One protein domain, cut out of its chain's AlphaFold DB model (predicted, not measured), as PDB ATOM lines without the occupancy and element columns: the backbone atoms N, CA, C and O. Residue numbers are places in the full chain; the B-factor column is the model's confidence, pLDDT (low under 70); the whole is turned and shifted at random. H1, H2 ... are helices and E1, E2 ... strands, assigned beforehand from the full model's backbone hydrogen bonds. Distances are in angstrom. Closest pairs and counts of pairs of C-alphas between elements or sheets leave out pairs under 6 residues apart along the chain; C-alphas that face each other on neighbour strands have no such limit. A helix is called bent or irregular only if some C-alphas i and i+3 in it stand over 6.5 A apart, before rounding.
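This is residues 293 to 488 of the 598 residues of an uncharacterized protein of Candidatus Magnetobacterium bavaricum (UniProt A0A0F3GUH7). The domain is an elongated body in which a twisted five-stranded sheet is covered on one face by the long helix H5, while a head of helices, H2, H3 and the bent H4, sits at one end. H1 and H6 lie between sheet and head, and H7 packs on H5. The printed part has 196 residues, in the order E1 E2 E3 H1 H2 H3 H4 H5 E4 H6 H7 E5; the mixed sheet runs E3 E2 E1 E4 E5. The class is mixed, helices and strands; the whole is compact, with a radius of gyration of the C-alphas of 17.9 A, and spans 55 by 31 by 25 A.

Find C-alpha 298 at (85.472, 145.249, 120.305), where E1 begins and runs to 303; E2, 308 to 314, and E3, 319 to 326, 21.4 A long, follow. Next come H1, 330 to 340, irregular but only just, with C-alphas 333 and 336 6.52 A apart, H2, 342 to 348, and H3, 352 to 360. By its hydrogen bonds H4, 364 to 390, was assigned as one helix, but it is bent, with C-alphas 377 and 380 7.8 A apart: its arms are H4a, 364 to 377, and H4b, 380 to 390, itself irregular, with C-alphas 385 and 388 7.1 A apart. From C-alpha 394 at (94.952, 112.727, 133.158), H5 runs 42.5 A to 423. Then look for E4, 433 to 437, H6, 439 to 447, H7, 458 to 468, and E5, 484 to 486, ending at (81.736, 132.476, 120.502).

E1, E2 and E3 form a meander, each strand the antiparallel neighbour of the one before; look at N 300 and O 311, 2.9 A, and N 310 and O 324, 2.8 A. E4 is parallel to E1 (N 301 and O 435, 2.8 A) and to E5 (N 485 and O 434, 2.8 A). E4, H6, H7 and E5 make a strand-helix-strand unit, two parallel neighbour strands with helices between, its crossover right-handed. In two layers, helices on one face of a sheet, H5 and H6 are on the same face; H5 has a height of 10.8 A over the sheet, over E3, E2 and E1. H7 touches residues 407 to 415 of H5, closest at the C-alphas of Gly 415 and Leu 466, 4.6 A. H1 touches H5 at Ile 333 and Gly 406, their closest C-alphas, 5.3 A. H4a touches H1 (Leu 335 and Tyr 368, closest C-alphas, 6.8 A) and H3 (Val 358 and Gln 370, closest C-alphas, 5.6 A); H2 touches H4b at Phe 348 and Trp 382, closest C-alphas, 5.7 A. Every O i to N i+4 pair is within hydrogen-bond range in H3, H4a, H5 and H7; H1 has 4 of 7, H2 0 of 3 with 4 of 4 O i to N i+3 pairs, H4b 3 of 7 with 4 of 8, and H6 1 of 5 with 6 of 6.

The C-alphas of Arg 353 and Lys 425, the two farthest apart, are 55.9 A apart. The printed part has no cut, and the link H7 to E5, 15 residues, is long. Mean pLDDT of the printed part is 88.7; residues 429, 476 and 478 to 481 are under 70.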
ATOM      1  N   SER A 293      78.435 146.401 119.617       82.06
ATOM      2  CA  SER A 293      78.665 147.847 119.650       82.06
ATOM      3  C   SER A 293      80.158 148.171 119.601       82.06
ATOM      4  O   SER A 293      80.861 148.091 120.611       82.06
ATOM      5  N   PHE A 294      80.652 148.610 118.444       82.12
ATOM      6  CA  PHE A 294      82.051 149.039 118.298       82.12
ATOM      7  C   PHE A 294      82.365 150.357 119.020       82.12
ATOM      8  O   PHE A 294      83.535 150.653 119.274       82.12
ATOM      9  N   ALA A 295      81.344 151.111 119.442       79.38
ATOM     10  CA  ALA A 295      81.511 152.352 120.193       79.38
ATOM     11  C   ALA A 295      82.306 152.153 121.493       79.38
ATOM     12  O   ALA A 295      83.178 152.961 121.817       79.38
ATOM     13  N   GLU A 296      82.046 151.061 122.215       75.25
ATOM     14  CA  GLU A 296      82.712 150.758 123.486       75.25
ATOM     15  C   GLU A 296      84.052 150.027 123.322       75.25
ATOM     16  O   GLU A 296      84.811 149.916 124.285       75.25
ATOM     17  N   GLY A 297      84.383 149.601 122.103       84.56
ATOM     18  CA  GLY A 297      85.549 148.779 121.809       84.56
ATOM     19  C   GLY A 297      85.200 147.297 121.677       84.56
ATOM     20  O   GLY A 297      84.582 146.713 122.567       84.56
ATOM     21  N   VAL A 298      85.648 146.679 120.586       89.69
ATOM     22  CA  VAL A 298      85.472 145.249 120.305       89.69
ATOM     23  C   VAL A 298      86.768 144.657 119.768       89.69
ATOM     24  O   VAL A 298      87.475 145.291 118.986       89.69
ATOM     25  N   ILE A 299      87.066 143.428 120.179       93.50
ATOM     26  CA  ILE A 299      88.142 142.616 119.615       93.50
ATOM     27  C   ILE A 299      87.504 141.414 118.931       93.50
ATOM     28  O   ILE A 299      86.787 140.654 119.577       93.50
ATOM     29  N   CYS A 300      87.788 141.222 117.649       94.75
ATOM     30  CA  CYS A 300      87.390 140.026 116.919       94.75
ATOM     31  C   CYS A 300      88.614 139.132 116.715       94.75
ATOM     32  O   CYS A 300      89.665 139.605 116.279       94.75
ATOM     33  N   LEU A 301      88.468 137.848 117.034       96.31
ATOM     34  CA  LEU A 301      89.467 136.800 116.844       96.31
ATOM     35  C   LEU A 301      88.870 135.726 115.936       96.31
ATOM     36  O   LEU A 301      88.046 134.934 116.380       96.31
ATOM     37  N   ASP A 302      89.274 135.669 114.678       95.31
ATOM     38  CA  ASP A 302      88.908 134.575 113.779       95.31
ATOM     39  C   ASP A 302      90.013 133.516 113.813       95.31
ATOM     40  O   ASP A 302      91.088 133.688 113.236       95.31
ATOM     41  N   ILE A 303      89.788 132.445 114.579       95.62
ATOM     42  CA  ILE A 303      90.773 131.377 114.764       95.62
ATOM     43  C   ILE A 303      90.482 130.287 113.733       95.62
ATOM     44  O   ILE A 303      89.607 129.437 113.911       95.62
ATOM     45  N   GLY A 304      91.241 130.275 112.645       92.50
ATOM     46  CA  GLY A 304      91.158 129.265 111.599       92.50
ATOM     47  C   GLY A 304      91.957 127.991 111.900       92.50
ATOM     48  O   GLY A 304      92.431 127.727 113.007       92.50
ATOM     49  N   GLY A 305      92.145 127.174 110.860       90.50
ATOM     50  CA  GLY A 305      93.036 126.012 110.930       90.50
ATOM     51  C   GLY A 305      94.516 126.411 110.952       90.50
ATOM     52  O   GLY A 305      95.292 125.858 111.724       90.50
ATOM     53  N   GLY A 306      94.913 127.380 110.119       89.12
ATOM     54  CA  GLY A 306      96.316 127.792 109.961       89.12
ATOM     55  C   GLY A 306      96.658 129.186 110.488       89.12
ATOM     56  O   GLY A 306      97.823 129.425 110.797       89.12
ATOM     57  N   THR A 307      95.672 130.081 110.593       91.56
ATOM     58  CA  THR A 307      95.866 131.473 111.016       91.56
ATOM     59  C   THR A 307      94.868 131.906 112.076       91.56
ATOM     60  O   THR A 307      93.775 131.346 112.152       91.56
ATOM     61  N   THR A 308      95.278 132.858 112.912       94.19
ATOM     62  CA  THR A 308      94.376 133.625 113.772       94.19
ATOM     63  C   THR A 308      94.379 135.063 113.291       94.19
ATOM     64  O   THR A 308      95.398 135.750 113.397       94.19
ATOM     65  N   ASP A 309      93.250 135.507 112.766       92.75
ATOM     66  CA  ASP A 309      93.043 136.846 112.237       92.75
ATOM     67  C   ASP A 309      92.403 137.718 113.327       92.75
ATOM     68  O   ASP A 309      91.399 137.357 113.936       92.75
ATOM     69  N   ILE A 310      93.026 138.856 113.626       92.44
ATOM     70  CA  ILE A 310      92.695 139.715 114.768       92.44
ATOM     71  C   ILE A 310      92.283 141.083 114.237       92.44
ATOM     72  O   ILE A 310      93.028 141.679 113.462       92.44
ATOM     73  N   SER A 311      91.158 141.624 114.705       91.50
ATOM     74  CA  SER A 311      90.789 143.031 114.496       91.50
ATOM     75  C   SER A 311      90.338 143.705 115.789       91.50
ATOM     76  O   SER A 311      89.692 143.099 116.642       91.50
ATOM     77  N   ILE A 312      90.711 144.975 115.946       91.06
ATOM     78  CA  ILE A 312      90.359 145.819 117.091       91.06
ATOM     79  C   ILE A 312      89.579 147.020 116.574       91.06
ATOM     80  O   ILE A 312      90.112 147.838 115.822       91.06
ATOM     81  N   TRP A 313      88.335 147.143 117.016       89.12
ATOM     82  CA  TRP A 313      87.391 148.183 116.621       89.12
ATOM     83  C   TRP A 313      87.121 149.094 117.803       89.12
ATOM     84  O   TRP A 313      86.976 148.609 118.923       89.12
ATOM     85  N   HIS A 314      87.056 150.406 117.584       87.69
ATOM     86  CA  HIS A 314      86.706 151.349 118.641       87.69
ATOM     87  C   HIS A 314      86.152 152.662 118.085       87.69
ATOM     88  O   HIS A 314      86.611 153.148 117.053       87.69
ATOM     89  N   GLY A 315      85.245 153.286 118.836       82.56
ATOM     90  CA  GLY A 315      84.715 154.617 118.547       82.56
ATOM     91  C   GLY A 315      83.326 154.584 117.915       82.56
ATOM     92  O   GLY A 315      82.903 153.594 117.327       82.56
ATOM     93  N   SER A 316      82.593 155.690 118.061       77.38
ATOM     94  CA  SER A 316      81.214 155.832 117.564       77.38
ATOM     95  C   SER A 316      81.099 155.790 116.038       77.38
ATOM     96  O   SER A 316      79.997 155.712 115.509       77.38
ATOM     97  N   ASP A 317      82.222 155.910 115.333       74.75
ATOM     98  CA  ASP A 317      82.337 155.783 113.885       74.75
ATOM     99  C   ASP A 317      82.831 154.396 113.448       74.75
ATOM    100  O   ASP A 317      83.272 154.255 112.310       74.75
ATOM    101  N   ASN A 318      82.766 153.392 114.335       79.38
ATOM    102  CA  ASN A 318      83.081 151.995 114.034       79.38
ATOM    103  C   ASN A 318      84.474 151.825 113.401       79.38
ATOM    104  O   ASN A 318      84.673 151.072 112.446       79.38
ATOM    105  N   LYS A 319      85.454 152.580 113.903       85.75
ATOM    106  CA  LYS A 319      86.778 152.664 113.295       85.75
ATOM    107  C   LYS A 319      87.613 151.422 113.595       85.75
ATOM    108  O   LYS A 319      87.759 151.018 114.751       85.75
ATOM    109  N   LEU A 320      88.249 150.880 112.556       86.94
ATOM    110  CA  LEU A 320      89.291 149.868 112.709       86.94
ATOM    111  C   LEU A 320      90.552 150.525 113.280       86.94
ATOM    112  O   LEU A 320      91.186 151.357 112.626       86.94
ATOM    113  N   VAL A 321      90.919 150.158 114.503       87.81
ATOM    114  CA  VAL A 321      92.133 150.643 115.173       87.81
ATOM    115  C   VAL A 321      93.348 149.864 114.691       87.81
ATOM    116  O   VAL A 321      94.385 150.458 114.396       87.81
ATOM    117  N   HIS A 322      93.219 148.540 114.598       87.69
ATOM    118  CA  HIS A 322      94.293 147.653 114.170       87.69
ATOM    119  C   HIS A 322      93.749 146.319 113.673       87.69
ATOM    120  O   HIS A 322      92.715 145.858 114.152       87.69
ATOM    121  N   GLN A 323      94.484 145.682 112.768       89.19
ATOM    122  CA  GLN A 323      94.291 144.283 112.415       89.19
ATOM    123  C   GLN A 323      95.629 143.612 112.119       89.19
ATOM    124  O   GLN A 323      96.587 144.271 111.710       89.19
ATOM    125  N   THR A 324      95.692 142.303 112.327       88.12
ATOM    126  CA  THR A 324      96.873 141.485 112.037       88.12
ATOM    127  C   THR A 324      96.479 140.015 111.883       88.12
ATOM    128  O   THR A 324      95.411 139.614 112.335       88.12
ATOM    129  N   SER A 325      97.341 139.209 111.262       88.31
ATOM    130  CA  SER A 325      97.137 137.769 111.080       88.31
ATOM    131  C   SER A 325      98.341 136.999 111.614       88.31
ATOM    132  O   SER A 325      99.486 137.277 111.251       88.31
ATOM    133  N   LEU A 326      98.095 136.029 112.494       89.75
ATOM    134  CA  LEU A 326      99.119 135.183 113.102       89.75
ATOM    135  C   LEU A 326      99.141 133.813 112.435       89.75
ATOM    136  O   LEU A 326      98.107 133.162 112.359       89.75
ATOM    137  N   LEU A 327     100.323 133.299 112.075       89.44
ATOM    138  CA  LEU A 327     100.520 131.892 111.673       89.44
ATOM    139  C   LEU A 327     100.496 130.942 112.894       89.44
ATOM    140  O   LEU A 327     101.413 130.138 113.101       89.44
ATOM    141  N   PHE A 328      99.487 131.099 113.750       92.88
ATOM    142  CA  PHE A 328      99.286 130.345 114.980       92.88
ATOM    143  C   PHE A 328      97.788 130.172 115.243       92.88
ATOM    144  O   PHE A 328      97.100 131.149 115.528       92.88
ATOM    145  N   ALA A 329      97.276 128.947 115.100       94.62
ATOM    146  CA  ALA A 329      95.835 128.671 115.140       94.62
ATOM    147  C   ALA A 329      95.519 127.210 115.507       94.62
ATOM    148  O   ALA A 329      96.347 126.523 116.108       94.62
ATOM    149  N   GLY A 330      94.343 126.697 115.120       95.56
ATOM    150  CA  GLY A 330      93.862 125.362 115.497       95.56
ATOM    151  C   GLY A 330      94.839 124.217 115.204       95.56
ATOM    152  O   GLY A 330      95.019 123.332 116.040       95.56
ATOM    153  N   ARG A 331      95.568 124.239 114.082       93.94
ATOM    154  CA  ARG A 331      96.580 123.207 113.786       93.94
ATOM    155  C   ARG A 331      97.766 123.242 114.755       93.94
ATOM    156  O   ARG A 331      98.304 122.193 115.092       93.94
ATOM    157  N   ASN A 332      98.162 124.424 115.231       95.00
ATOM    158  CA  ASN A 332      99.250 124.582 116.203       95.00
ATOM    159  C   ASN A 332      98.798 124.289 117.633       95.00
ATOM    160  O   ASN A 332      99.556 123.709 118.405       95.00
ATOM    161  N   ILE A 333      97.582 124.708 117.975       96.94
ATOM    162  CA  ILE A 333      97.042 124.631 119.333       96.94
ATOM    163  C   ILE A 333      96.455 123.248 119.617       96.94
ATOM    164  O   ILE A 333      96.495 122.806 120.753       96.94
ATOM    165  N   PHE A 334      95.937 122.552 118.605       95.44
ATOM    166  CA  PHE A 334      95.253 121.271 118.773       95.44
ATOM    167  C   PHE A 334      95.953 120.143 118.013       95.44
ATOM    168  O   PHE A 334      96.470 119.207 118.625       95.44
ATOM    169  N   LEU A 335      96.054 120.237 116.683       94.69
ATOM    170  CA  LEU A 335      96.564 119.114 115.885       94.69
ATOM    171  C   LEU A 335      98.048 118.806 116.123       94.69
ATOM    172  O   LEU A 335      98.442 117.652 116.006       94.69
ATOM    173  N   ASP A 336      98.877 119.783 116.487       94.62
ATOM    174  CA  ASP A 336     100.283 119.546 116.846       94.62
ATOM    175  C   ASP A 336     100.454 118.717 118.105       94.62
ATOM    176  O   ASP A 336     101.417 117.950 118.204       94.62
ATOM    177  N   ILE A 337      99.532 118.874 119.051       92.94
ATOM    178  CA  ILE A 337      99.494 118.059 120.256       92.94
ATOM    179  C   ILE A 337      99.116 116.640 119.848       92.94
ATOM    180  O   ILE A 337      99.874 115.712 120.105       92.94
ATOM    181  N   LEU A 338      98.019 116.482 119.103       92.12
ATOM    182  CA  LEU A 338      97.528 115.171 118.666       92.12
ATOM    183  C   LEU A 338      98.487 114.443 117.713       92.12
ATOM    184  O   LEU A 338      98.536 113.218 117.682       92.12
ATOM    185  N   PHE A 339      99.284 115.174 116.934       93.31
ATOM    186  CA  PHE A 339     100.306 114.586 116.069       93.31
ATOM    187  C   PHE A 339     101.396 113.872 116.872       93.31
ATOM    188  O   PHE A 339     101.926 112.849 116.414       93.31
ATOM    189  N   LYS A 340     101.742 114.430 118.040       90.38
ATOM    190  CA  LYS A 340     102.708 113.861 118.986       90.38
ATOM    191  C   LYS A 340     102.055 112.793 119.861       90.38
ATOM    192  O   LYS A 340     102.608 111.708 119.982       90.38
ATOM    193  N   GLU A 341     100.862 113.079 120.369       87.62
ATOM    194  CA  GLU A 341     100.094 112.241 121.291       87.62
ATOM    195  C   GLU A 341      98.921 111.568 120.567       87.62
ATOM    196  O   GLU A 341      97.752 111.892 120.766       87.62
ATOM    197  N   ARG A 342      99.227 110.639 119.660       84.38
ATOM    198  CA  ARG A 342      98.234 110.077 118.722       84.38
ATOM    199  C   ARG A 342      97.169 109.202 119.369       84.38
ATOM    200  O   ARG A 342      96.046 109.134 118.871       84.38
ATOM    201  N   ASP A 343      97.509 108.560 120.480       82.12
ATOM    202  CA  ASP A 343      96.604 107.660 121.203       82.12
ATOM    203  C   ASP A 343      95.380 108.400 121.756       82.12
ATOM    204  O   ASP A 343      94.326 107.804 121.978       82.12
ATOM    205  N   ILE A 344      95.492 109.723 121.893       83.69
ATOM    206  CA  ILE A 344      94.419 110.608 122.323       83.69
ATOM    207  C   ILE A 344      93.207 110.543 121.378       83.69
ATOM    208  O   ILE A 344      92.076 110.551 121.857       83.69
ATOM    209  N   PHE A 345      93.387 110.407 120.057       81.25
ATOM    210  CA  PHE A 345      92.244 110.339 119.130       81.25
ATOM    211  C   PHE A 345      91.288 109.188 119.444       81.25
ATOM    212  O   PHE A 345      90.075 109.342 119.294       81.25
ATOM    213  N   ALA A 346      91.815 108.055 119.918       81.56
ATOM    214  CA  ALA A 346      91.012 106.882 120.257       81.56
ATOM    215  C   ALA A 346      90.033 107.137 121.420       81.56
ATOM    216  O   ALA A 346      89.127 106.336 121.641       81.56
ATOM    217  N   LYS A 347      90.199 108.243 122.159       84.12
ATOM    218  CA  LYS A 347      89.273 108.684 123.210       84.12
ATOM    219  C   LYS A 347      88.041 109.398 122.661       84.12
ATOM    220  O   LYS A 347      86.999 109.372 123.311       84.12
ATOM    221  N   PHE A 348      88.144 110.008 121.481       80.88
ATOM    222  CA  PHE A 348      87.096 110.872 120.933       80.88
ATOM    223  C   PHE A 348      86.363 110.248 119.750       80.88
ATOM    224  O   PHE A 348      85.145 110.380 119.658       80.88
ATOM    225  N   THR A 349      87.066 109.525 118.872       79.81
ATOM    226  CA  THR A 349      86.446 108.901 117.695       79.81
ATOM    227  C   THR A 349      86.297 107.389 117.833       79.81
ATOM    228  O   THR A 349      87.156 106.692 118.372       79.81
ATOM    229  N   GLN A 350      85.195 106.872 117.288       77.06
ATOM    230  CA  GLN A 350      84.962 105.438 117.103       77.06
ATOM    231  C   GLN A 350      85.206 104.991 115.652       77.06
ATOM    232  O   GLN A 350      85.149 103.792 115.361       77.06
ATOM    233  N   ASN A 351      85.527 105.921 114.744       80.25
ATOM    234  CA  ASN A 351      85.797 105.620 113.344       80.25
ATOM    235  C   ASN A 351      87.185 104.975 113.196       80.25
ATOM    236  O   ASN A 351      88.206 105.639 113.007       80.25
ATOM    237  N   LYS A 352      87.231 103.640 113.293       83.75
ATOM    238  CA  LYS A 352      88.478 102.855 113.249       83.75
ATOM    239  C   LYS A 352      89.278 103.076 111.968       83.75
ATOM    240  O   LYS A 352      90.507 103.063 112.020       83.75
ATOM    241  N   ARG A 353      88.602 103.257 110.827       84.00
ATOM    242  CA  ARG A 353      89.267 103.468 109.536       84.00
ATOM    243  C   ARG A 353      89.914 104.845 109.481       84.00
ATOM    244  O   ARG A 353      91.106 104.916 109.203       84.00
ATOM    245  N   GLN A 354      89.182 105.904 109.821       83.00
ATOM    246  CA  GLN A 354      89.755 107.251 109.885       83.00
ATOM    247  C   GLN A 354      90.887 107.340 110.905       83.00
ATOM    248  O   GLN A 354      91.944 107.887 110.605       83.00
ATOM    249  N   LEU A 355      90.727 106.714 112.072       86.94
ATOM    250  CA  LEU A 355      91.785 106.638 113.075       86.94
ATOM    251  C   LEU A 355      93.043 105.949 112.526       86.94
ATOM    252  O   LEU A 355      94.153 106.433 112.737       86.94
ATOM    253  N   TYR A 356      92.884 104.841 111.794       89.12
ATOM    254  CA  TYR A 356      93.995 104.177 111.113       89.12
ATOM    255  C   TYR A 356      94.671 105.099 110.087       89.12
ATOM    256  O   TYR A 356      95.900 105.206 110.094       89.12
ATOM    257  N   LEU A 357      93.891 105.790 109.246       88.38
ATOM    258  CA  LEU A 357      94.405 106.719 108.234       88.38
ATOM    259  C   LEU A 357      95.176 107.880 108.882       88.38
ATOM    260  O   LEU A 357      96.341 108.103 108.565       88.38
ATOM    261  N   VAL A 358      94.604 108.548 109.882       89.44
ATOM    262  CA  VAL A 358      95.292 109.609 110.635       89.44
ATOM    263  C   VAL A 358      96.593 109.076 111.257       89.44
ATOM    264  O   VAL A 358      97.661 109.689 111.134       89.44
ATOM    265  N   ASN A 359      96.554 107.888 111.868       88.62
ATOM    266  CA  ASN A 359      97.699 107.326 112.584       88.62
ATOM    267  C   ASN A 359      98.833 106.815 111.685       88.62
ATOM    268  O   ASN A 359      99.993 106.855 112.118       88.62
ATOM    269  N   LYS A 360      98.556 106.393 110.443       90.44
ATOM    270  CA  LYS A 360      99.615 105.978 109.503       90.44
ATOM    271  C   LYS A 360     100.440 107.160 108.980       90.44
ATOM    272  O   LYS A 360     101.626 106.989 108.696       90.44
ATOM    273  N   HIS A 361      99.879 108.369 108.890       90.56
ATOM    274  CA  HIS A 361     100.590 109.515 108.311       90.56
ATOM    275  C   HIS A 361     101.645 110.085 109.269       90.56
ATOM    276  O   HIS A 361     101.329 110.757 110.252       90.56
ATOM    277  N   LYS A 362     102.930 109.855 108.971       90.06
ATOM    278  CA  LYS A 362     104.066 110.460 109.700       90.06
ATOM    279  C   LYS A 362     104.426 111.861 109.205       90.06
ATOM    280  O   LYS A 362     105.084 112.607 109.919       90.06
ATOM    281  N   ASN A 363     103.987 112.231 108.003       91.62
ATOM    282  CA  ASN A 363     104.110 113.594 107.507       91.62
ATOM    283  C   ASN A 363     103.023 114.474 108.143       91.62
ATOM    284  O   ASN A 363     101.844 114.131 108.111       91.62
ATOM    285  N   LYS A 364     103.433 115.613 108.700       90.94
ATOM    286  CA  LYS A 364     102.558 116.543 109.416       90.94
ATOM    287  C   LYS A 364     101.467 117.162 108.531       90.94
ATOM    288  O   LYS A 364     100.334 117.280 108.976       90.94
ATOM    289  N   LYS A 365     101.793 117.482 107.275       89.12
ATOM    290  CA  LYS A 365     100.861 118.030 106.279       89.12
ATOM    291  C   LYS A 365      99.726 117.040 105.989       89.12
ATOM    292  O   LYS A 365      98.558 117.367 106.155       89.12
ATOM    293  N   LEU A 366     100.093 115.799 105.660       91.88
ATOM    294  CA  LEU A 366      99.135 114.717 105.395       91.88
ATOM    295  C   LEU A 366      98.288 114.391 106.628       91.88
ATOM    296  O   LEU A 366      97.078 114.222 106.525       91.88
ATOM    297  N   PHE A 367      98.919 114.352 107.805       93.81
ATOM    298  CA  PHE A 367      98.210 114.151 109.062       93.81
ATOM    299  C   PHE A 367      97.158 115.238 109.303       93.81
ATOM    300  O   PHE A 367      96.033 114.901 109.651       93.81
ATOM    301  N   TYR A 368      97.492 116.517 109.095       93.12
ATOM    302  CA  TYR A 368      96.524 117.602 109.250       93.12
ATOM    303  C   TYR A 368      95.348 117.456 108.298       93.12
ATOM    304  O   TYR A 368      94.213 117.554 108.740       93.12
ATOM    305  N   SER A 369      95.611 117.189 107.016       92.06
ATOM    306  CA  SER A 369      94.538 117.032 106.032       92.06
ATOM    307  C   SER A 369      93.594 115.885 106.393       92.06
ATOM    308  O   SER A 369      92.385 116.051 106.300       92.06
ATOM    309  N   GLN A 370      94.124 114.749 106.859       92.56
ATOM    310  CA  GLN A 370      93.288 113.628 107.295       92.56
ATOM    311  C   GLN A 370      92.530 113.939 108.597       92.56
ATOM    312  O   GLN A 370      91.360 113.593 108.734       92.56
ATOM    313  N   ALA A 371      93.181 114.590 109.562       92.31
ATOM    314  CA  ALA A 371      92.554 114.957 110.829       92.31
ATOM    315  C   ALA A 371      91.466 116.028 110.652       92.31
ATOM    316  O   ALA A 371      90.463 115.987 111.358       92.31
ATOM    317  N   ASP A 372      91.628 116.944 109.694       91.62
ATOM    318  CA  ASP A 372      90.624 117.949 109.336       91.62
ATOM    319  C   ASP A 372      89.317 117.287 108.859       91.62
ATOM    320  O   ASP A 372      88.239 117.727 109.257       91.62
ATOM    321  N   VAL A 373      89.396 116.187 108.094       89.81
ATOM    322  CA  VAL A 373      88.219 115.385 107.700       89.81
ATOM    323  C   VAL A 373      87.504 114.825 108.921       89.81
ATOM    324  O   VAL A 373      86.294 114.972 109.071       89.81
ATOM    325  N   LEU A 374      88.274 114.211 109.820       88.62
ATOM    326  CA  LEU A 374      87.736 113.600 111.026       88.62
ATOM    327  C   LEU A 374      87.073 114.645 111.944       88.62
ATOM    328  O   LEU A 374      86.000 114.393 112.486       88.62
ATOM    329  N   ILE A 375      87.677 115.828 112.093       89.69
ATOM    330  CA  ILE A 375      87.113 116.936 112.879       89.69
ATOM    331  C   ILE A 375      85.842 117.483 112.234       89.69
ATOM    332  O   ILE A 375      84.889 117.773 112.954       89.69
ATOM    333  N   MET A 376      85.815 117.633 110.908       87.44
ATOM    334  CA  MET A 376      84.628 118.119 110.203       87.44
ATOM    335  C   MET A 376      83.426 117.193 110.420       87.44
ATOM    336  O   MET A 376      82.321 117.688 110.607       87.44
ATOM    337  N   GLN A 377      83.642 115.876 110.455       83.06
ATOM    338  CA  GLN A 377      82.565 114.903 110.648       83.06
ATOM    339  C   GLN A 377      82.159 114.693 112.110       83.06
ATOM    340  O   GLN A 377      80.972 114.666 112.430       83.06
ATOM    341  N   ASP A 378      83.135 114.501 113.001       85.94
ATOM    342  CA  ASP A 378      82.865 114.035 114.364       85.94
ATOM    343  C   ASP A 378      83.084 115.116 115.435       85.94
ATOM    344  O   ASP A 378      82.692 114.924 116.588       85.94
ATOM    345  N   GLY A 379      83.698 116.255 115.098       88.88
ATOM    346  CA  GLY A 379      84.168 117.239 116.077       88.88
ATOM    347  C   GLY A 379      83.072 117.785 116.994       88.88
ATOM    348  O   GLY A 379      83.301 117.964 118.190       88.88
ATOM    349  N   GLU A 380      81.861 117.996 116.477       88.31
ATOM    350  CA  GLU A 380      80.723 118.430 117.300       88.31
ATOM    351  C   GLU A 380      80.218 117.334 118.231       88.31
ATOM    352  O   GLU A 380      79.928 117.603 119.396       88.31
ATOM    353  N   LYS A 381      80.185 116.082 117.765       88.44
ATOM    354  CA  LYS A 381      79.837 114.934 118.611       88.44
ATOM    355  C   LYS A 381      80.863 114.742 119.720       88.44
ATOM    356  O   LYS A 381      80.493 114.410 120.844       88.44
ATOM    357  N   TRP A 382      82.147 114.986 119.450       89.75
ATOM    358  CA  TRP A 382      83.177 114.933 120.490       89.75
ATOM    359  C   TRP A 382      82.871 115.914 121.615       89.75
ATOM    360  O   TRP A 382      82.894 115.523 122.779       89.75
ATOM    361  N   ILE A 383      82.524 117.152 121.268       90.06
ATOM    362  CA  ILE A 383      82.213 118.209 122.235       90.06
ATOM    363  C   ILE A 383      80.911 117.905 122.984       90.06
ATOM    364  O   ILE A 383      80.875 117.985 124.210       90.06
ATOM    365  N   ASN A 384      79.857 117.519 122.265       88.94
ATOM    366  CA  ASN A 384      78.514 117.378 122.831       88.94
ATOM    367  C   ASN A 384      78.293 116.056 123.581       88.94
ATOM    368  O   ASN A 384      77.514 116.021 124.529       88.94
ATOM    369  N   GLU A 385      78.960 114.971 123.178       87.94
ATOM    370  CA  GLU A 385      78.657 113.619 123.672       87.94
ATOM    371  C   GLU A 385      79.823 112.943 124.400       87.94
ATOM    372  O   GLU A 385      79.594 112.047 125.216       87.94
ATOM    373  N   LYS A 386      81.077 113.303 124.089       85.94
ATOM    374  CA  LYS A 386      82.262 112.592 124.608       85.94
ATOM    375  C   LYS A 386      83.033 113.387 125.646       85.94
ATOM    376  O   LYS A 386      83.507 112.788 126.606       85.94
ATOM    377  N   LEU A 387      83.130 114.705 125.477       87.38
ATOM    378  CA  LEU A 387      83.980 115.578 126.286       87.38
ATOM    379  C   LEU A 387      83.716 115.408 127.787       87.38
ATOM    380  O   LEU A 387      84.634 115.108 128.544       87.38
ATOM    381  N   GLY A 388      82.447 115.459 128.202       85.44
ATOM    382  CA  GLY A 388      82.066 115.316 129.611       85.44
ATOM    383  C   GLY A 388      82.443 113.972 130.253       85.44
ATOM    384  O   GLY A 388      82.563 113.899 131.472       85.44
ATOM    385  N   ALA A 389      82.653 112.910 129.468       86.56
ATOM    386  CA  ALA A 389      82.975 111.578 129.990       86.56
ATOM    387  C   ALA A 389      84.469 111.381 130.302       86.56
ATOM    388  O   ALA A 389      84.826 110.454 131.026       86.56
ATOM    389  N   ILE A 390      85.338 112.226 129.751       86.88
ATOM    390  CA  ILE A 390      86.799 112.041 129.764       86.88
ATOM    391  C   ILE A 390      87.540 113.174 130.471       86.88
ATOM    392  O   ILE A 390      88.752 113.087 130.645       86.88
ATOM    393  N   THR A 391      86.833 114.212 130.925       86.56
ATOM    394  CA  THR A 391      87.432 115.381 131.585       86.56
ATOM    395  C   THR A 391      88.233 115.037 132.841       86.56
ATOM    396  O   THR A 391      89.219 115.696 133.168       86.56
ATOM    397  N   GLY A 392      87.860 113.951 133.525       85.31
ATOM    398  CA  GLY A 392      88.579 113.433 134.687       85.31
ATOM    399  C   GLY A 392      89.893 112.706 134.370       85.31
ATOM    400  O   GLY A 392      90.699 112.516 135.285       85.31
ATOM    401  N   GLU A 393      90.129 112.303 133.117       89.25
ATOM    402  CA  GLU A 393      91.317 111.541 132.717       89.25
ATOM    403  C   GLU A 393      92.567 112.431 132.634       89.25
ATOM    404  O   GLU A 393      92.540 113.525 132.072       89.25
ATOM    405  N   ASP A 394      93.708 111.941 133.127       88.81
ATOM    406  CA  ASP A 394      94.952 112.727 133.158       88.81
ATOM    407  C   ASP A 394      95.470 113.089 131.761       88.81
ATOM    408  O   ASP A 394      95.997 114.179 131.549       88.81
ATOM    409  N   VAL A 395      95.245 112.205 130.785       86.62
ATOM    410  CA  VAL A 395      95.570 112.454 129.375       86.62
ATOM    411  C   VAL A 395      94.795 113.662 128.841       86.62
ATOM    412  O   VAL A 395      95.367 114.520 128.167       86.62
ATOM    413  N   TYR A 396      93.506 113.763 129.174       89.19
ATOM    414  CA  TYR A 396      92.688 114.901 128.781       89.19
ATOM    415  C   TYR A 396      93.110 116.177 129.517       89.19
ATOM    416  O   TYR A 396      93.247 117.216 128.879       89.19
ATOM    417  N   LYS A 397      93.393 116.115 130.827       90.25
ATOM    418  CA  LYS A 397      93.898 117.282 131.577       90.25
ATOM    419  C   LYS A 397      95.178 117.840 130.953       90.25
ATOM    420  O   LYS A 397      95.306 119.051 130.807       90.25
ATOM    421  N   GLY A 398      96.094 116.965 130.528       90.31
ATOM    422  CA  GLY A 398      97.299 117.356 129.795       90.31
ATOM    423  C   GLY A 398      96.987 118.066 128.473       90.31
ATOM    424  O   GLY A 398      97.537 119.136 128.203       90.31
ATOM    425  N   LEU A 399      96.059 117.521 127.676       91.69
ATOM    426  CA  LEU A 399      95.587 118.153 126.438       91.69
ATOM    427  C   LEU A 399      94.957 119.528 126.708       91.69
ATOM    428  O   LEU A 399      95.344 120.508 126.074       91.69
ATOM    429  N   ARG A 400      94.033 119.611 127.670       93.25
ATOM    430  CA  ARG A 400      93.371 120.847 128.102       93.25
ATOM    431  C   ARG A 400      94.392 121.912 128.488       93.25
ATOM    432  O   ARG A 400      94.309 123.028 127.987       93.25
ATOM    433  N   ASN A 401      95.381 121.566 129.317       93.25
ATOM    434  CA  ASN A 401      96.441 122.490 129.723       93.25
ATOM    435  C   ASN A 401      97.178 123.053 128.504       93.25
ATOM    436  O   ASN A 401      97.302 124.265 128.372       93.25
ATOM    437  N   LEU A 402      97.606 122.199 127.573       94.19
ATOM    438  CA  LEU A 402      98.325 122.634 126.373       94.19
ATOM    439  C   LEU A 402      97.473 123.519 125.443       94.19
ATOM    440  O   LEU A 402      97.989 124.501 124.903       94.19
ATOM    441  N   ILE A 403      96.177 123.224 125.288       96.31
ATOM    442  CA  ILE A 403      95.246 124.080 124.529       96.31
ATOM    443  C   ILE A 403      95.100 125.442 125.225       96.31
ATOM    444  O   ILE A 403      95.195 126.479 124.562       96.31
ATOM    445  N   SER A 404      94.937 125.456 126.554       97.00
ATOM    446  CA  SER A 404      94.846 126.683 127.357       97.00
ATOM    447  C   SER A 404      96.083 127.565 127.202       97.00
ATOM    448  O   SER A 404      95.938 128.778 127.086       97.00
ATOM    449  N   ILE A 405      97.285 126.985 127.128       96.50
ATOM    450  CA  ILE A 405      98.528 127.733 126.861       96.50
ATOM    451  C   ILE A 405      98.470 128.403 125.488       96.50
ATOM    452  O   ILE A 405      98.809 129.577 125.358       96.50
ATOM    453  N   GLY A 406      98.025 127.674 124.460       97.12
ATOM    454  CA  GLY A 406      97.899 128.207 123.105       97.12
ATOM    455  C   GLY A 406      96.926 129.384 123.025       97.12
ATOM    456  O   GLY A 406      97.279 130.445 122.511       97.12
ATOM    457  N   ILE A 407      95.724 129.229 123.582       98.00
ATOM    458  CA  ILE A 407      94.710 130.296 123.600       98.00
ATOM    459  C   ILE A 407      95.162 131.459 124.491       98.00
ATOM    460  O   ILE A 407      95.064 132.615 124.084       98.00
ATOM    461  N   GLY A 408      95.732 131.172 125.663       97.38
ATOM    462  CA  GLY A 408      96.315 132.176 126.551       97.38
ATOM    463  C   GLY A 408      97.400 133.002 125.859       97.38
ATOM    464  O   GLY A 408      97.417 134.219 126.009       97.38
ATOM    465  N   GLY A 409      98.247 132.381 125.036       97.31
ATOM    466  CA  GLY A 409      99.267 133.080 124.250       97.31
ATOM    467  C   GLY A 409      98.678 134.068 123.237       97.31
ATOM    468  O   GLY A 409      99.197 135.176 123.095       97.31
ATOM    469  N   ILE A 410      97.558 133.720 122.587       97.75
ATOM    470  CA  ILE A 410      96.821 134.655 121.716       97.75
ATOM    471  C   ILE A 410      96.315 135.846 122.539       97.75
ATOM    472  O   ILE A 410      96.531 136.992 122.151       97.75
ATOM    473  N   PHE A 411      95.694 135.596 123.694       97.12
ATOM    474  CA  PHE A 411      95.164 136.657 124.562       97.12
ATOM    475  C   PHE A 411      96.269 137.554 125.123       97.12
ATOM    476  O   PHE A 411      96.095 138.768 125.186       97.12
ATOM    477  N   TYR A 412      97.424 136.987 125.471       97.19
ATOM    478  CA  TYR A 412      98.588 137.750 125.912       97.19
ATOM    479  C   TYR A 412      99.085 138.685 124.809       97.19
ATOM    480  O   TYR A 412      99.250 139.883 125.031       97.19
ATOM    481  N   TYR A 413      99.239 138.167 123.589       96.50
ATOM    482  CA  TYR A 413      99.655 138.971 122.443       96.50
ATOM    483  C   TYR A 413      98.643 140.080 122.109       96.50
ATOM    484  O   TYR A 413      99.033 141.222 121.869       96.50
ATOM    485  N   VAL A 414      97.339 139.797 122.185       95.25
ATOM    486  CA  VAL A 414      96.292 140.832 122.091       95.25
ATOM    487  C   VAL A 414      96.460 141.875 123.202       95.25
ATOM    488  O   VAL A 414      96.360 143.071 122.938       95.25
ATOM    489  N   GLY A 415      96.781 141.456 124.428       94.69
ATOM    490  CA  GLY A 415      97.072 142.345 125.556       94.69
ATOM    491  C   GLY A 415      98.240 143.294 125.279       94.69
ATOM    492  O   GLY A 415      98.150 144.483 125.591       94.69
ATOM    493  N   LEU A 416      99.303 142.809 124.633       94.81
ATOM    494  CA  LEU A 416     100.430 143.632 124.179       94.81
ATOM    495  C   LEU A 416      99.999 144.674 123.137       94.81
ATOM    496  O   LEU A 416     100.347 145.852 123.260       94.81
ATOM    497  N   ILE A 417      99.184 144.277 122.157       93.00
ATOM    498  CA  ILE A 417      98.637 145.200 121.150       93.00
ATOM    499  C   ILE A 417      97.784 146.287 121.823       93.00
ATOM    500  O   ILE A 417      97.956 147.478 121.547       93.00
ATOM    501  N   LEU A 418      96.894 145.903 122.742       91.94
ATOM    502  CA  LEU A 418      96.069 146.850 123.494       91.94
ATOM    503  C   LEU A 418      96.930 147.821 124.301       91.94
ATOM    504  O   LEU A 418      96.684 149.026 124.261       91.94
ATOM    505  N   ARG A 419      97.963 147.322 124.992       92.00
ATOM    506  CA  ARG A 419      98.905 148.148 125.758       92.00
ATOM    507  C   ARG A 419      99.535 149.220 124.875       92.00
ATOM    508  O   ARG A 419      99.574 150.382 125.273       92.00
ATOM    509  N   HIS A 420      99.987 148.858 123.676       91.25
ATOM    510  CA  HIS A 420     100.554 149.820 122.734       91.25
ATOM    511  C   HIS A 420      99.549 150.926 122.370       91.25
ATOM    512  O   HIS A 420      99.852 152.109 122.526       91.25
ATOM    513  N   PHE A 421      98.327 150.578 121.960       89.06
ATOM    514  CA  PHE A 421      97.340 151.586 121.550       89.06
ATOM    515  C   PHE A 421      96.759 152.412 122.705       89.06
ATOM    516  O   PHE A 421      96.367 153.565 122.496       89.06
ATOM    517  N   LEU A 422      96.741 151.868 123.924       89.06
ATOM    518  CA  LEU A 422      96.431 152.617 125.145       89.06
ATOM    519  C   LEU A 422      97.533 153.639 125.462       89.06
ATOM    520  O   LEU A 422      97.218 154.793 125.755       89.06
ATOM    521  N   ASN A 423      98.812 153.266 125.315       89.31
ATOM    522  CA  ASN A 423      99.938 154.199 125.456       89.31
ATOM    523  C   ASN A 423      99.838 155.356 124.447       89.31
ATOM    524  O   ASN A 423     100.075 156.513 124.800       89.31
ATOM    525  N   GLU A 424      99.440 155.059 123.206       87.88
ATOM    526  CA  GLU A 424      99.236 156.056 122.146       87.88
ATOM    527  C   GLU A 424      97.929 156.863 122.276       87.88
ATOM    528  O   GLU A 424      97.687 157.765 121.473       87.88
ATOM    529  N   LYS A 425      97.079 156.567 123.273       86.19
ATOM    530  CA  LYS A 425      95.753 157.189 123.475       86.19
ATOM    531  C   LYS A 425      94.804 157.033 122.275       86.19
ATOM    532  O   LYS A 425      93.967 157.899 122.028       86.19
ATOM    533  N   LYS A 426      94.929 155.931 121.527       82.81
ATOM    534  CA  LYS A 426      94.028 155.565 120.415       82.81
ATOM    535  C   LYS A 426      92.832 154.715 120.863       82.81
ATOM    536  O   LYS A 426      91.871 154.589 120.112       82.81
ATOM    537  N   LEU A 427      92.888 154.157 122.074       81.88
ATOM    538  CA  LEU A 427      91.808 153.414 122.729       81.88
ATOM    539  C   LEU A 427      91.395 154.101 124.038       81.88
ATOM    540  O   LEU A 427      92.233 154.703 124.714       81.88
ATOM    541  N   ASN A 428      90.119 153.973 124.415       71.81
ATOM    542  CA  ASN A 428      89.596 154.440 125.704       71.81
ATOM    543  C   ASN A 428      89.585 153.327 126.776       71.81
ATOM    544  O   ASN A 428      89.684 152.142 126.478       71.81
ATOM    545  N   LEU A 429      89.449 153.728 128.046       65.75
ATOM    546  CA  LEU A 429      89.764 152.964 129.272       65.75
ATOM    547  C   LEU A 429      88.823 151.786 129.645       65.75
ATOM    548  O   LEU A 429      88.742 151.423 130.822       65.75
ATOM    549  N   LYS A 430      88.096 151.182 128.699       74.38
ATOM    550  CA  LYS A 430      87.244 150.005 128.964       74.38
ATOM    551  C   LYS A 430      87.875 148.755 128.350       74.38
ATOM    552  O   LYS A 430      88.449 148.827 127.271       74.38
ATOM    553  N   ILE A 431      87.778 147.621 129.049       74.00
ATOM    554  CA  ILE A 431      88.147 146.317 128.486       74.00
ATOM    555  C   ILE A 431      87.141 146.008 127.361       74.00
ATOM    556  O   ILE A 431      85.943 145.985 127.652       74.00
ATOM    557  N   PRO A 432      87.587 145.808 126.107       81.44
ATOM    558  CA  PRO A 432      86.696 145.454 125.006       81.44
ATOM    559  C   PRO A 432      86.044 144.085 125.209       81.44
ATOM    560  O   PRO A 432      86.671 143.172 125.752       81.44
ATOM    561  N   SER A 433      84.822 143.918 124.704       88.44
ATOM    562  CA  SER A 433      84.244 142.581 124.521       88.44
ATOM    563  C   SER A 433      85.002 141.833 123.425       88.44
ATOM    564  O   SER A 433      85.455 142.440 122.448       88.44
ATOM    565  N   ILE A 434      85.128 140.516 123.578       94.06
ATOM    566  CA  ILE A 434      85.872 139.663 122.649       94.06
ATOM    567  C   ILE A 434      84.892 138.767 121.908       94.06
ATOM    568  O   ILE A 434      84.100 138.065 122.524       94.06
ATOM    569  N   TYR A 435      84.969 138.760 120.586       95.62
ATOM    570  CA  TYR A 435      84.167 137.908 119.722       95.62
ATOM    571  C   TYR A 435      85.096 136.939 119.009       95.62
ATOM    572  O   TYR A 435      86.100 137.353 118.432       95.62
ATOM    573  N   VAL A 436      84.801 135.646 119.084       97.19
ATOM    574  CA  VAL A 436      85.680 134.589 118.581       97.19
ATOM    575  C   VAL A 436      84.951 133.781 117.517       97.19
ATOM    576  O   VAL A 436      83.939 133.140 117.796       97.19
ATOM    577  N   GLY A 437      85.475 133.824 116.296       95.88
ATOM    578  CA  GLY A 437      84.990 133.098 115.126       95.88
ATOM    579  C   GLY A 437      85.953 132.005 114.664       95.88
ATOM    580  O   GLY A 437      86.948 131.696 115.331       95.88
ATOM    581  N   GLY A 438      85.640 131.416 113.510       94.25
ATOM    582  CA  GLY A 438      86.429 130.356 112.896       94.25
ATOM    583  C   GLY A 438      86.308 129.020 113.627       94.25
ATOM    584  O   GLY A 438      85.859 128.934 114.770       94.25
ATOM    585  N   ASN A 439      86.729 127.929 112.980       92.44
ATOM    586  CA  ASN A 439      86.644 126.582 113.567       92.44
ATOM    587  C   ASN A 439      87.427 126.434 114.885       92.44
ATOM    588  O   ASN A 439      87.079 125.603 115.720       92.44
ATOM    589  N   GLY A 440      88.471 127.236 115.087       94.50
ATOM    590  CA  GLY A 440      89.251 127.279 116.317       94.50
ATOM    591  C   GLY A 440      88.498 127.870 117.511       94.50
ATOM    592  O   GLY A 440      88.882 127.578 118.640       94.50
ATOM    593  N   SER A 441      87.391 128.598 117.310       95.50
ATOM    594  CA  SER A 441      86.485 128.990 118.408       95.50
ATOM    595  C   SER A 441      85.957 127.777 119.184       95.50
ATOM    596  O   SER A 441      85.782 127.848 120.399       95.50
ATOM    597  N   LYS A 442      85.816 126.613 118.528       94.94
ATOM    598  CA  LYS A 442      85.392 125.368 119.185       94.94
ATOM    599  C   LYS A 442      86.380 124.909 120.265       94.94
ATOM    600  O   LYS A 442      85.972 124.197 121.176       94.94
ATOM    601  N   LEU A 443      87.647 125.345 120.229       96.12
ATOM    602  CA  LEU A 443      88.655 125.048 121.262       96.12
ATOM    603  C   LEU A 443      88.292 125.613 122.641       96.12
ATOM    604  O   LEU A 443      88.774 125.104 123.650       96.12
ATOM    605  N   PHE A 444      87.405 126.608 122.712       97.06
ATOM    606  CA  PHE A 444      86.922 127.146 123.983       97.06
ATOM    607  C   PHE A 444      86.096 126.123 124.768       97.06
ATOM    608  O   PHE A 444      86.165 126.098 125.994       97.06
ATOM    609  N   HIS A 445      85.394 125.219 124.078       95.19
ATOM    610  CA  HIS A 445      84.725 124.083 124.714       95.19
ATOM    611  C   HIS A 445      85.732 123.132 125.374       95.19
ATOM    612  O   HIS A 445      85.526 122.667 126.487       95.19
ATOM    613  N   TRP A 446      86.876 122.907 124.727       93.75
ATOM    614  CA  TRP A 446      87.921 122.018 125.235       93.75
ATOM    615  C   TRP A 446      88.598 122.542 126.501       93.75
ATOM    616  O   TRP A 446      89.010 121.756 127.339       93.75
ATOM    617  N   ILE A 447      88.725 123.859 126.663       94.62
ATOM    618  CA  ILE A 447      89.347 124.452 127.862       94.62
ATOM    619  C   ILE A 447      88.340 124.728 128.986       94.62
ATOM    620  O   ILE A 447      88.739 124.871 130.145       94.62
ATOM    621  N   ALA A 448      87.045 124.753 128.657       92.44
ATOM    622  CA  ALA A 448      85.944 124.881 129.608       92.44
ATOM    623  C   ALA A 448      85.513 123.547 130.242       92.44
ATOM    624  O   ALA A 448      84.674 123.567 131.134       92.44
ATOM    625  N   ASP A 449      86.046 122.406 129.789       84.50
ATOM    626  CA  ASP A 449      85.671 121.039 130.213       84.50
ATOM    627  C   ASP A 449      84.234 120.607 129.889       84.50
ATOM    628  O   ASP A 449      83.869 119.438 130.029       84.50
ATOM    629  N   THR A 450      83.425 121.528 129.387       83.62
ATOM    630  CA  THR A 450      82.048 121.326 128.952       83.62
ATOM    631  C   THR A 450      81.762 122.214 127.745       83.62
ATOM    632  O   THR A 450      82.648 122.871 127.193       83.62
ATOM    633  N   GLN A 451      80.493 122.302 127.341       90.25
ATOM    634  CA  GLN A 451      80.079 123.441 126.528       90.25
ATOM    635  C   GLN A 451      80.480 124.744 127.233       90.25
ATOM    636  O   GLN A 451      80.373 124.871 128.452       90.25
ATOM    637  N   TYR A 452      80.994 125.677 126.439       94.62
ATOM    638  CA  TYR A 452      81.553 126.927 126.925       94.62
ATOM    639  C   TYR A 452      80.401 127.881 127.225       94.62
ATOM    640  O   TYR A 452      79.431 127.936 126.468       94.62
ATOM    641  N   SER A 453      80.540 128.669 128.285       92.25
ATOM    642  CA  SER A 453      79.631 129.764 128.610       92.25
ATOM    643  C   SER A 453      80.399 130.974 129.145       92.25
ATOM    644  O   SER A 453      81.586 130.896 129.473       92.25
ATOM    645  N   LYS A 454      79.713 132.113 129.275       87.75
ATOM    646  CA  LYS A 454      80.303 133.346 129.821       87.75
ATOM    647  C   LYS A 454      80.750 133.194 131.280       87.75
ATOM    648  O   LYS A 454      81.609 133.934 131.750       87.75
ATOM    649  N   GLU A 455      80.200 132.207 131.973       88.56
ATOM    650  CA  GLU A 455      80.479 131.857 133.363       88.56
ATOM    651  C   GLU A 455      81.583 130.799 133.500       88.56
ATOM    652  O   GLU A 455      81.923 130.430 134.618       88.56
ATOM    653  N   SER A 456      82.147 130.297 132.395       91.06
ATOM    654  CA  SER A 456      83.205 129.284 132.444       91.06
ATOM    655  C   SER A 456      84.451 129.807 133.167       91.06
ATOM    656  O   SER A 456      84.976 130.865 132.816       91.06
ATOM    657  N   ASP A 457      84.978 129.023 134.115       90.19
ATOM    658  CA  ASP A 457      86.111 129.404 134.980       90.19
ATOM    659  C   ASP A 457      87.356 129.838 134.197       90.19
ATOM    660  O   ASP A 457      88.105 130.715 134.631       90.19
ATOM    661  N   ILE A 458      87.535 129.283 132.995       93.38
ATOM    662  CA  ILE A 458      88.629 129.617 132.083       93.38
ATOM    663  C   ILE A 458      88.686 131.107 131.718       93.38
ATOM    664  O   ILE A 458      89.760 131.634 131.419       93.38
ATOM    665  N   ASN A 459      87.557 131.817 131.799       92.88
ATOM    666  CA  ASN A 459      87.502 133.259 131.579       92.88
ATOM    667  C   ASN A 459      88.327 134.026 132.619       92.88
ATOM    668  O   ASN A 459      88.851 135.090 132.297       92.88
ATOM    669  N   THR A 460      88.513 133.480 133.827       91.50
ATOM    670  CA  THR A 460      89.401 134.056 134.849       91.50
ATOM    671  C   THR A 460      90.840 134.096 134.351       91.50
ATOM    672  O   THR A 460      91.474 135.153 134.410       91.50
ATOM    673  N   LEU A 461      91.331 132.985 133.786       94.06
ATOM    674  CA  LEU A 461      92.662 132.920 133.186       94.06
ATOM    675  C   LEU A 461      92.795 133.845 131.985       94.06
ATOM    676  O   LEU A 461      93.720 134.653 131.939       94.06
ATOM    677  N   LEU A 462      91.871 133.761 131.026       95.00
ATOM    678  CA  LEU A 462      91.961 134.537 129.786       95.00
ATOM    679  C   LEU A 462      91.897 136.045 130.053       95.00
ATOM    680  O   LEU A 462      92.669 136.812 129.474       95.00
ATOM    681  N   ARG A 463      91.036 136.467 130.986       92.50
ATOM    682  CA  ARG A 463      90.979 137.853 131.455       92.50
ATOM    683  C   ARG A 463      92.273 138.257 132.145       92.50
ATOM    684  O   ARG A 463      92.790 139.334 131.866       92.50
ATOM    685  N   GLY A 464      92.770 137.430 133.063       92.25
ATOM    686  CA  GLY A 464      93.988 137.704 133.821       92.25
ATOM    687  C   GLY A 464      95.191 137.926 132.909       92.25
ATOM    688  O   GLY A 464      95.859 138.954 133.000       92.25
ATOM    689  N   VAL A 465      95.379 137.023 131.948       94.25
ATOM    690  CA  VAL A 465      96.445 137.095 130.944       94.25
ATOM    691  C   VAL A 465      96.332 138.351 130.071       94.25
ATOM    692  O   VAL A 465      97.323 139.056 129.894       94.25
ATOM    693  N   LEU A 466      95.136 138.679 129.570       93.06
ATOM    694  CA  LEU A 466      94.915 139.875 128.746       93.06
ATOM    695  C   LEU A 466      95.163 141.181 129.524       93.06
ATOM    696  O   LEU A 466      95.782 142.123 129.020       93.06
ATOM    697  N   VAL A 467      94.639 141.260 130.750       90.50
ATOM    698  CA  VAL A 467      94.675 142.483 131.563       90.50
ATOM    699  C   VAL A 467      96.056 142.710 132.174       90.50
ATOM    700  O   VAL A 467      96.448 143.863 132.338       90.50
ATOM    701  N   ALA A 468      96.843 141.666 132.444       91.12
ATOM    702  CA  ALA A 468      98.191 141.816 132.997       91.12
ATOM    703  C   ALA A 468      99.072 142.756 132.151       91.12
ATOM    704  O   ALA A 468      99.703 143.666 132.699       91.12
ATOM    705  N   CYS A 469      99.006 142.636 130.820       87.06
ATOM    706  CA  CYS A 469      99.700 143.519 129.876       87.06
ATOM    707  C   CYS A 469      99.220 144.980 129.932       87.06
ATOM    708  O   CYS A 469      99.948 145.892 129.554       87.06
ATOM    709  N   THR A 470      97.988 145.223 130.377       85.69
ATOM    710  CA  THR A 470      97.318 146.534 130.344       85.69
ATOM    711  C   THR A 470      97.014 147.087 131.738       85.69
ATOM    712  O   THR A 470      96.302 148.082 131.859       85.69
ATOM    713  N   SER A 471      97.583 146.489 132.788       77.62
ATOM    714  CA  SER A 471      97.273 146.740 134.207       77.62
ATOM    715  C   SER A 471      97.469 148.189 134.679       77.62
ATOM    716  O   SER A 471      96.869 148.608 135.666       77.62
ATOM    717  N   THR A 472      98.258 148.992 133.958       76.50
ATOM    718  CA  THR A 472      98.401 150.441 134.197       76.50
ATOM    719  C   THR A 472      97.200 151.269 133.725       76.50
ATOM    720  O   THR A 472      97.058 152.420 134.129       76.50
ATOM    721  N   TYR A 473      96.345 150.707 132.867       77.94
ATOM    722  CA  TYR A 473      95.215 151.379 132.213       77.94
ATOM    723  C   TYR A 473      93.877 150.724 132.543       77.94
ATOM    724  O   TYR A 473      92.890 151.409 132.815       77.94
ATOM    725  N   LEU A 474      93.837 149.394 132.492       79.81
ATOM    726  CA  LEU A 474      92.644 148.598 132.721       79.81
ATOM    727  C   LEU A 474      92.660 148.072 134.152       79.81
ATOM    728  O   LEU A 474      93.686 147.676 134.696       79.81
ATOM    729  N   SER A 475      91.493 148.106 134.789       70.94
ATOM    730  CA  SER A 475      91.381 147.703 136.184       70.94
ATOM    731  C   SER A 475      91.447 146.183 136.327       70.94
ATOM    732  O   SER A 475      90.677 145.453 135.697       70.94
ATOM    733  N   ASN A 476      92.280 145.725 137.262       69.62
ATOM    734  CA  ASN A 476      92.296 144.337 137.726       69.62
ATOM    735  C   ASN A 476      91.028 143.936 138.500       69.62
ATOM    736  O   ASN A 476      90.893 142.774 138.874       69.62
ATOM    737  N   ASP A 477      90.093 144.862 138.730       72.56
ATOM    738  CA  ASP A 477      88.814 144.583 139.370       72.56
ATOM    739  C   ASP A 477      88.005 143.570 138.548       72.56
ATOM    740  O   ASP A 477      87.459 143.900 137.490       72.56
ATOM    741  N   LYS A 478      87.936 142.329 139.050       69.56
ATOM    742  CA  LYS A 478      87.220 141.204 138.431       69.56
ATOM    743  C   LYS A 478      85.711 141.469 138.289       69.56
ATOM    744  O   LYS A 478      85.068 140.775 137.514       69.56
ATOM    745  N   SER A 479      85.152 142.478 138.973       62.56
ATOM    746  CA  SER A 479      83.749 142.885 138.806       62.56
ATOM    747  C   SER A 479      83.485 143.687 137.525       62.56
ATOM    748  O   SER A 479      82.333 143.825 137.111       62.56
ATOM    749  N   LYS A 480      84.530 144.205 136.859       68.81
ATOM    750  CA  LYS A 480      84.381 144.863 135.555       68.81
ATOM    751  C   LYS A 480      84.223 143.830 134.445       68.81
ATOM    752  O   LYS A 480      85.063 142.937 134.316       68.81
ATOM    753  N   GLY A 481      83.185 144.034 133.632       68.94
ATOM    754  CA  GLY A 481      82.784 143.139 132.549       68.94
ATOM    755  C   GLY A 481      83.938 142.750 131.626       68.94
ATOM    756  O   GLY A 481      84.688 143.600 131.148       68.94
ATOM    757  N   PHE A 482      84.055 141.447 131.410       84.44
ATOM    758  CA  PHE A 482      84.893 140.795 130.418       84.44
ATOM    759  C   PHE A 482      84.051 139.656 129.868       84.44
ATOM    760  O   PHE A 482      83.704 138.735 130.605       84.44
ATOM    761  N   GLU A 483      83.673 139.758 128.604       89.69
ATOM    762  CA  GLU A 483      82.811 138.775 127.971       89.69
ATOM    763  C   GLU A 483      83.456 138.299 126.682       89.69
ATOM    764  O   GLU A 483      83.925 139.103 125.870       89.69
ATOM    765  N   ILE A 484      83.470 136.980 126.520       94.62
ATOM    766  CA  ILE A 484      83.864 136.320 125.288       94.62
ATOM    767  C   ILE A 484      82.598 135.723 124.674       94.62
ATOM    768  O   ILE A 484      81.854 134.981 125.317       94.62
ATOM    769  N   PHE A 485      82.357 136.070 123.419       94.88
ATOM    770  CA  PHE A 485      81.244 135.599 122.616       94.88
ATOM    771  C   PHE A 485      81.793 134.673 121.541       94.88
ATOM    772  O   PHE A 485      82.560 135.107 120.684       94.88
ATOM    773  N   LEU A 486      81.415 133.400 121.584       96.06
ATOM    774  CA  LEU A 486      81.736 132.476 120.502       96.06
ATOM    775  C   LEU A 486      80.704 132.626 119.388       96.06
ATOM    776  O   LEU A 486      79.511 132.784 119.659       96.06
ATOM    777  N   SER A 487      81.160 132.553 118.144       94.62
ATOM    778  CA  SER A 487      80.270 132.423 116.997       94.62
ATOM    779  C   SER A 487      79.381 131.188 117.141       94.62
ATOM    780  O   SER A 487      79.834 130.130 117.582       94.62
ATOM    781  N   LYS A 488      78.109 131.319 116.756       89.81
ATOM    782  CA  LYS A 488      77.155 130.204 116.781       89.81
ATOM    783  C   LYS A 488      77.329 129.236 115.622       89.81
ATOM    784  O   LYS A 488      76.932 128.082 115.735       89.81
TER     785      LYS A 488